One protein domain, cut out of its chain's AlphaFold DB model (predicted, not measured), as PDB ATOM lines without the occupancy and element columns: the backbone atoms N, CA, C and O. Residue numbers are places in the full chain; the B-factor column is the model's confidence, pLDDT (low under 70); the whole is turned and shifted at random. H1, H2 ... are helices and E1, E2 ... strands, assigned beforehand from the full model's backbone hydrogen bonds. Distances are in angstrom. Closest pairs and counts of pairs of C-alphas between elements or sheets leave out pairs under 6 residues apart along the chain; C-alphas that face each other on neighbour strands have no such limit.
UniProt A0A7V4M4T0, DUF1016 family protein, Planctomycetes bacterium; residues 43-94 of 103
ATOM      1  N   PHE A  43     148.252 157.095 170.818       70.19
ATOM      2  CA  PHE A  43     148.245 156.992 172.273       70.19
ATOM      3  C   PHE A  43     146.852 157.362 172.796       70.19
ATOM      4  O   PHE A  43     146.356 158.461 172.535       70.19
ATOM      5  N   LEU A  44     146.206 156.417 173.489       72.12
ATOM      6  CA  LEU A  44     144.874 156.588 174.071       72.12
ATOM      7  C   LEU A  44     145.009 157.035 175.529       72.12
ATOM      8  O   LEU A  44     145.529 156.293 176.362       72.12
ATOM      9  N   CYS A  45     144.499 158.226 175.841       67.44
ATOM     10  CA  CYS A  45     144.486 158.763 177.202       67.44
ATOM     11  C   CYS A  45     143.053 158.922 177.708       67.44
ATOM     12  O   CYS A  45     142.189 159.408 176.980       67.44
ATOM     13  N   ARG A  46     142.806 158.586 178.981       69.44
ATOM     14  CA  ARG A  46     141.498 158.817 179.623       69.44
ATOM     15  C   ARG A  46     141.182 160.309 179.765       69.44
ATOM     16  O   ARG A  46     140.024 160.695 179.806       69.44
ATOM     17  N   ALA A  47     142.218 161.134 179.872       65.44
ATOM     18  CA  ALA A  47     142.125 162.583 179.913       65.44
ATOM     19  C   ALA A  47     143.291 163.174 179.120       65.44
ATOM     20  O   ALA A  47     144.392 162.616 179.127       65.44
ATOM     21  N   ARG A  48     143.055 164.299 178.443       69.06
ATOM     22  CA  ARG A  48     144.072 164.997 177.656       69.06
ATOM     23  C   ARG A  48     144.262 166.419 178.180       69.06
ATOM     24  O   ARG A  48     143.380 167.252 178.024       69.06
ATOM     25  N   ASP A  49     145.443 166.709 178.717       69.62
ATOM     26  CA  ASP A  49     145.913 168.083 178.913       69.62
ATOM     27  C   ASP A  49     146.724 168.511 177.683       69.62
ATOM     28  O   ASP A  49     147.773 167.941 177.379       69.62
ATOM     29  N   ARG A  50     146.210 169.502 176.948       70.44
ATOM     30  CA  ARG A  50     146.802 169.981 175.695       70.44
ATOM     31  C   ARG A  50     148.207 170.550 175.891       70.44
ATOM     32  O   ARG A  50     149.061 170.268 175.056       70.44
ATOM     33  N   VAL A  51     148.442 171.317 176.956       75.00
ATOM     34  CA  VAL A  51     149.721 172.014 177.179       75.00
ATOM     35  C   VAL A  51     150.806 171.000 177.514       75.00
ATOM     36  O   VAL A  51     151.868 170.980 176.895       75.00
ATOM     37  N   THR A  52     150.488 170.092 178.434       72.94
ATOM     38  CA  THR A  52     151.389 169.017 178.851       72.94
ATOM     39  C   THR A  52     151.731 168.086 177.687       72.94
ATOM     40  O   THR A  52     152.892 167.730 177.489       72.94
ATOM     41  N   VAL A  53     150.742 167.726 176.864       75.12
ATOM     42  CA  VAL A  53     150.946 166.877 175.682       75.12
ATOM     43  C   VAL A  53     151.789 167.574 174.614       75.12
ATOM     44  O   VAL A  53     152.698 166.959 174.068       75.12
ATOM     45  N   GLU A  54     151.516 168.842 174.308       73.38
ATOM     46  CA  GLU A  54     152.276 169.592 173.303       73.38
ATOM     47  C   GLU A  54     153.748 169.740 173.704       73.38
ATOM     48  O   GLU A  54     154.640 169.566 172.873       73.38
ATOM     49  N   TYR A  55     154.007 169.986 174.990       74.75
ATOM     50  CA  TYR A  55     155.364 170.097 175.509       74.75
ATOM     51  C   TYR A  55     156.089 168.743 175.533       74.75
ATOM     52  O   TYR A  55     157.225 168.647 175.075       74.75
ATOM     53  N   ALA A  56     155.425 167.675 175.988       73.81
ATOM     54  CA  ALA A  56     156.014 166.335 176.064       73.81
ATOM     55  C   ALA A  56     156.318 165.717 174.687       73.81
ATOM     56  O   ALA A  56     157.232 164.905 174.556       73.81
ATOM     57  N   LEU A  57     155.551 166.085 173.657       74.56
ATOM     58  CA  LEU A  57     155.723 165.570 172.299       74.56
ATOM     59  C   LEU A  57     156.673 166.409 171.438       74.56
ATOM     60  O   LEU A  57     157.029 165.963 170.350       74.56
ATOM     61  N   ARG A  58     157.116 167.584 171.905       72.00
ATOM     62  CA  ARG A  58     158.000 168.478 171.141       72.00
ATOM     63  C   ARG A  58     159.334 167.820 170.758       72.00
ATOM     64  O   ARG A  58     159.820 168.060 169.658       72.00
ATOM     65  N   ASP A  59     159.871 166.951 171.613       68.25
ATOM     66  CA  ASP A  59     161.118 166.208 171.363       68.25
ATOM     67  C   ASP A  59     160.896 164.816 170.740       68.25
ATOM     68  O   ASP A  59     161.843 164.070 170.464       68.25
ATOM     69  N   ALA A  60     159.643 164.428 170.489       68.44
ATOM     70  CA  ALA A  60     159.344 163.184 169.801       68.44
ATOM     71  C   ALA A  60     159.519 163.393 168.290       68.44
ATOM     72  O   ALA A  60     158.655 163.944 167.617       68.44
ATOM     73  N   GLY A  61     160.628 162.911 167.723       65.25
ATOM     74  CA  GLY A  61     160.944 163.013 166.285       65.25
ATOM     75  C   GLY A  61     159.999 162.265 165.320       65.25
ATOM     76  O   GLY A  61     160.413 161.918 164.215       65.25
ATOM     77  N   LYS A  62     158.762 161.950 165.728       64.06
ATOM     78  CA  LYS A  62     157.701 161.326 164.922       64.06
ATOM     79  C   LYS A  62     156.349 161.958 165.279       64.06
ATOM     80  O   LYS A  62     156.112 162.194 166.462       64.06
ATOM     81  N   PRO A  63     155.436 162.168 164.310       63.47
ATOM     82  CA  PRO A  63     154.099 162.672 164.609       63.47
ATOM     83  C   PRO A  63     153.346 161.666 165.491       63.47
ATOM     84  O   PRO A  63     153.178 160.504 165.115       63.47
ATOM     85  N   ILE A  64     152.904 162.113 166.666       72.75
ATOM     86  CA  ILE A  64     152.108 161.323 167.612       72.75
ATOM     87  C   ILE A  64     150.709 161.937 167.685       72.75
ATOM     88  O   ILE A  64     150.551 163.112 168.016       72.75
ATOM     89  N   GLY A  65     149.691 161.135 167.366       67.88
ATOM     90  CA  GLY A  65     148.291 161.516 167.533       67.88
ATOM     91  C   GLY A  65     147.838 161.249 168.965       67.88
ATOM     92  O   GLY A  65     147.998 160.133 169.461       67.88
ATOM     93  N   VAL A  66     147.268 162.260 169.627       71.62
ATOM     94  CA  VAL A  66     146.706 162.117 170.979       71.62
ATOM     95  C   VAL A  66     145.200 162.277 170.926       71.62
ATOM     96  O   VAL A  66     144.698 163.346 170.567       71.62
ATOM     97  N   SER A  67     144.498 161.226 171.337       70.81
ATOM     98  CA  SER A  67     143.041 161.189 171.395       70.81
ATOM     99  C   SER A  67     142.583 160.866 172.812       70.81
ATOM    100  O   SER A  67     143.133 159.988 173.480       70.81
ATOM    101  N   GLU A  68     141.573 161.600 173.267       71.62
ATOM    102  CA  GLU A  68     140.853 161.281 174.495       71.62
ATOM    103  C   GLU A  68     139.855 160.160 174.198       71.62
ATOM    104  O   GLU A  68     139.147 160.220 173.191       71.62
ATOM    105  N   TYR A  69     139.795 159.143 175.060       69.25
ATOM    106  CA  TYR A  69     138.751 158.123 174.987       69.25
ATOM    107  C   TYR A  69     137.774 158.289 176.148       69.25
ATOM    108  O   TYR A  69     138.171 158.452 177.303       69.25
ATOM    109  N   ARG A  70     136.479 158.219 175.838       65.06
ATOM    110  CA  ARG A  70     135.416 158.189 176.841       65.06
ATOM    111  C   ARG A  70     134.945 156.759 177.006       65.06
ATOM    112  O   ARG A  70     134.491 156.144 176.046       65.06
ATOM    113  N   VAL A  71     135.064 156.240 178.222       69.75
ATOM    114  CA  VAL A  71     134.444 154.966 178.581       69.75
ATOM    115  C   VAL A  71     132.975 155.249 178.843       69.75
ATOM    116  O   VAL A  71     132.646 155.971 179.782       69.75
ATOM    117  N   THR A  72     132.099 154.733 177.990       70.69
ATOM    118  CA  THR A  72     130.662 154.738 178.250       70.69
ATOM    119  C   THR A  72     130.333 153.566 179.173       70.69
ATOM    120  O   THR A  72     130.857 152.469 178.991       70.69
ATOM    121  N   GLU A  73     129.483 153.785 180.180       70.56
ATOM    122  CA  GLU A  73     129.071 152.728 181.124       70.56
ATOM    123  C   GLU A  73     128.345 151.576 180.420       70.56
ATOM    124  O   GLU A  73     128.438 150.422 180.832       70.56
ATOM    125  N   ALA A  74     127.655 151.890 179.321       72.38
ATOM    126  CA  ALA A  74     127.011 150.922 178.454       72.38
ATOM    127  C   ALA A  74     127.625 150.962 177.052       72.38
ATOM    128  O   ALA A  74     127.883 152.030 176.487       72.38
ATOM    129  N   LEU A  75     127.829 149.776 176.483       73.00
ATOM    130  CA  LEU A  75     128.221 149.612 175.091       73.00
ATOM    131  C   LEU A  75     127.054 150.057 174.182       73.00
ATOM    132  O   LEU A  75     125.932 149.571 174.395       73.00
ATOM    133  N   PRO A  76     127.283 150.941 173.192       77.06
ATOM    134  CA  PRO A  76     126.245 151.374 172.261       77.06
ATOM    135  C   PRO A  76     125.578 150.170 171.572       77.06
ATOM    136  O   PRO A  76     126.267 149.189 171.262       77.06
ATOM    137  N   PRO A  77     124.252 150.195 171.352       72.75
ATOM    138  CA  PRO A  77     123.522 149.058 170.793       72.75
ATOM    139  C   PRO A  77     124.018 148.661 169.396       72.75
ATOM    140  O   PRO A  77     123.946 147.484 169.048       72.75
ATOM    141  N   GLU A  78     124.593 149.596 168.637       74.62
ATOM    142  CA  GLU A  78     125.160 149.356 167.306       74.62
ATOM    143  C   GLU A  78     126.416 148.473 167.353       74.62
ATOM    144  O   GLU A  78     126.683 147.721 166.420       74.62
ATOM    145  N   LEU A  79     127.182 148.537 168.447       71.44
ATOM    146  CA  LEU A  79     128.422 147.774 168.629       71.44
ATOM    147  C   LEU A  79     128.204 146.424 169.319       71.44
ATOM    148  O   LEU A  79     129.062 145.551 169.220       71.44
ATOM    149  N   LYS A  80     127.060 146.215 169.982       68.88
ATOM    150  CA  LYS A  80     126.746 144.943 170.659       68.88
ATOM    151  C   LYS A  80     126.664 143.753 169.704       68.88
ATOM    152  O   LYS A  80     126.993 142.648 170.109       68.88
ATOM    153  N   SER A  81     126.228 143.963 168.464       74.94
ATOM    154  CA  SER A  81     126.103 142.896 167.462       74.94
ATOM    155  C   SER A  81     127.433 142.503 166.817       74.94
ATOM    156  O   SER A  81     127.547 141.409 166.276       74.94
ATOM    157  N   SER A  82     128.425 143.396 166.856       77.62
ATOM    158  CA  SER A  82     129.723 143.214 166.194       77.62
ATOM    159  C   SER A  82     130.827 142.769 167.152       77.62
ATOM    160  O   SER A  82     131.933 142.471 166.707       77.62
ATOM    161  N   LEU A  83     130.554 142.760 168.460       82.00
ATOM    162  CA  LEU A  83     131.527 142.403 169.482       82.00
ATOM    163  C   LEU A  83     131.228 141.011 170.058       82.00
ATOM    164  O   LEU A  83     130.069 140.709 170.347       82.00
ATOM    165  N   PRO A  84     132.259 140.165 170.235       79.31
ATOM    166  CA  PRO A  84     132.111 138.863 170.875       79.31
ATOM    167  C   PRO A  84     131.667 139.023 172.333       79.31
ATOM    168  O   PRO A  84     131.911 140.053 172.973       79.31
ATOM    169  N   THR A  85     131.016 137.997 172.878       81.75
ATOM    170  CA  THR A  85     130.608 138.017 174.285       81.75
ATOM    171  C   THR A  85     131.823 137.896 175.208       81.75
ATOM    172  O   THR A  85     132.895 137.425 174.825       81.75
ATOM    173  N   ILE A  86     131.655 138.318 176.465       82.69
ATOM    174  CA  ILE A  86     132.716 138.261 177.484       82.69
ATOM    175  C   ILE A  86     133.225 136.823 177.669       82.69
ATOM    176  O   ILE A  86     134.426 136.604 177.798       82.69
ATOM    177  N   GLU A  87     132.322 135.846 177.645       81.19
ATOM    178  CA  GLU A  87     132.631 134.422 177.811       81.19
ATOM    179  C   GLU A  87     133.492 133.888 176.659       81.19
ATOM    180  O   GLU A  87     134.483 133.196 176.887       81.19
ATOM    181  N   GLN A  88     133.161 134.268 175.420       81.19
ATOM    182  CA  GLN A  88     133.941 133.900 174.237       81.19
ATOM    183  C   GLN A  88     135.363 134.470 174.314       81.19
ATOM    184  O   GLN A  88     136.333 133.749 174.087       81.19
ATOM    185  N   LEU A  89     135.494 135.736 174.724       83.50
ATOM    186  CA  LEU A  89     136.791 136.386 174.919       83.50
ATOM    187  C   LEU A  89     137.636 135.697 175.997       83.50
ATOM    188  O   LEU A  89     138.844 135.537 175.824       83.50
ATOM    189  N   GLN A  90     137.020 135.299 177.113       84.31
ATOM    190  CA  GLN A  90     137.715 134.585 178.186       84.31
ATOM    191  C   GLN A  90     138.268 133.245 177.694       84.31
ATOM    192  O   GLN A  90     139.447 132.970 177.915       84.31
ATOM    193  N   GLY A  91     137.464 132.472 176.958       82.12
ATOM    194  CA  GLY A  91     137.904 131.206 176.370       82.12
ATOM    195  C   GLY A  91     139.076 131.382 175.402       82.12
ATOM    196  O   GLY A  91     140.087 130.691 175.517       82.12
ATOM    197  N   GLU A  92     139.009 132.358 174.494       80.38
ATOM    198  CA  GLU A  92     140.113 132.643 173.568       80.38
ATOM    199  C   GLU A  92     141.396 133.063 174.306       80.38
ATOM    200  O   GLU A  92     142.481 132.549 174.023       80.38
ATOM    201  N   LEU A  93     141.297 133.937 175.311       80.12
ATOM    202  CA  LEU A  93     142.449 134.369 176.114       80.12
ATOM    203  C   LEU A  93     143.101 133.214 176.890       80.12
ATOM    204  O   LEU A  93     144.321 133.214 177.090       80.12
ATOM    205  N   GLU A  94     142.317 132.229 177.323       77.50
ATOM    206  CA  GLU A  94     142.822 131.012 177.961       77.50
ATOM    207  C   GLU A  94     143.565 130.111 176.972       77.50
ATOM    208  O   GLU A  94     144.643 129.610 177.304       77.50
TER     209      GLU A  94
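AT A GLANCE: This is residues 43 to 94 of the 103 residues of the protein "DUF1016 family protein" of Planctomycetes bacterium (UniProt A0A7V4M4T0). An open, drawn-out chain with a small head at one end: two short strands side by side, E1 and E2, with H1 between them along the chain. From the end of E2 an extended stretch, residues 69 to 76, leads away to two short helices at the other end, H2 and then H3, which do not fold back on the head or on each other. The printed part has 52 residues with three named helices and two named strands, in the order E1, H1, E2, H2, H3; the sheet has the order E1, E2 and is parallel, and the class is mixed, helices and strands. The whole is extended, with a radius of gyration of the C-alphas of 16.9 A, and it spans 43 by 25 by 14 A along its three main axes.

IN THESE COORDINATES: The longer strand of the sheet is E2, residues 64 to 68, 13.2 A from its first to its last C-alpha; C-alpha 64 is at (152.108, 161.323, 167.612). Its neighbour E1, residues 43 to 45, measures 6.4 A, and its first C-alpha, that of Phe 43, is at (148.245, 156.992, 172.273). H1, residues 50 to 57, is 10.5 A long. H2, residues 77 to 80, is 5.2 A long. H3, residues 86 to 94, is the longest helix by residues and measures 12.4 A; it ends with the C-alpha of Glu 94 at (142.822, 131.012, 177.961).

HOW THE PARTS SIT: E1 and E2 are parallel neighbours, with an angle of 26 degrees between their N-to-C directions. C-alphas that face each other are those of Phe 43 and Val 66, 5.5 A apart, and those of Cys 45 and Glu 68, 5.2 A apart. Across the pair, N 43 and O 65 are within hydrogen-bond range at 3.3 A, and so are N 45 and O 67 at 3.2 A. E1, H1 and E2 form a strand-helix-strand unit, two parallel neighbour strands with a helix between them along the chain, and its crossover is right-handed. The closest C-alphas of H1 and E2 are those of Leu 57 and Ile 64, 7.3 A apart, and the centres of these two elements are 10.7 A apart. H1 touches no helix. H2 and H3 are apart, though they follow each other in the chain. H2 is also apart from E1 and from H1, and H3 is apart from E1, E2 and H1. In H1 and H3 every pair of O i and N i+4 is within hydrogen-bond range; H2, with 4 residues, is too short for such a pair, and its one pair of O i and N i+3 is within range.

THE WHOLE: The outline is elongated, but only just. The two C-alphas farthest apart are those of Asp 59 and Glu 87, at 43.2 A, while the first and last printed C-alphas, those of Phe 43 and Glu 94, are 27.1 A apart. E1 has its centre nearest to the mean of the C-alphas, at 5.8 A, and H3 has its centre farthest from it, at 20.4 A. Residues 58 to 63 stand free, and so do residues 76 to 82, of which 77 to 80 belong to H2, and residues 84 to 94, of which 86 to 94 belong to H3. The links from E1 to H1 and from H2 to H3 are tight, those from H1 to E2 and from E2 to H2 are short, and no link is long. The printed part has no cut. The mean pLDDT of the printed part is 73.3, and 15 residues are under 70: residues 45 to 49, 59 to 63, 65, 69 to 71 and 80.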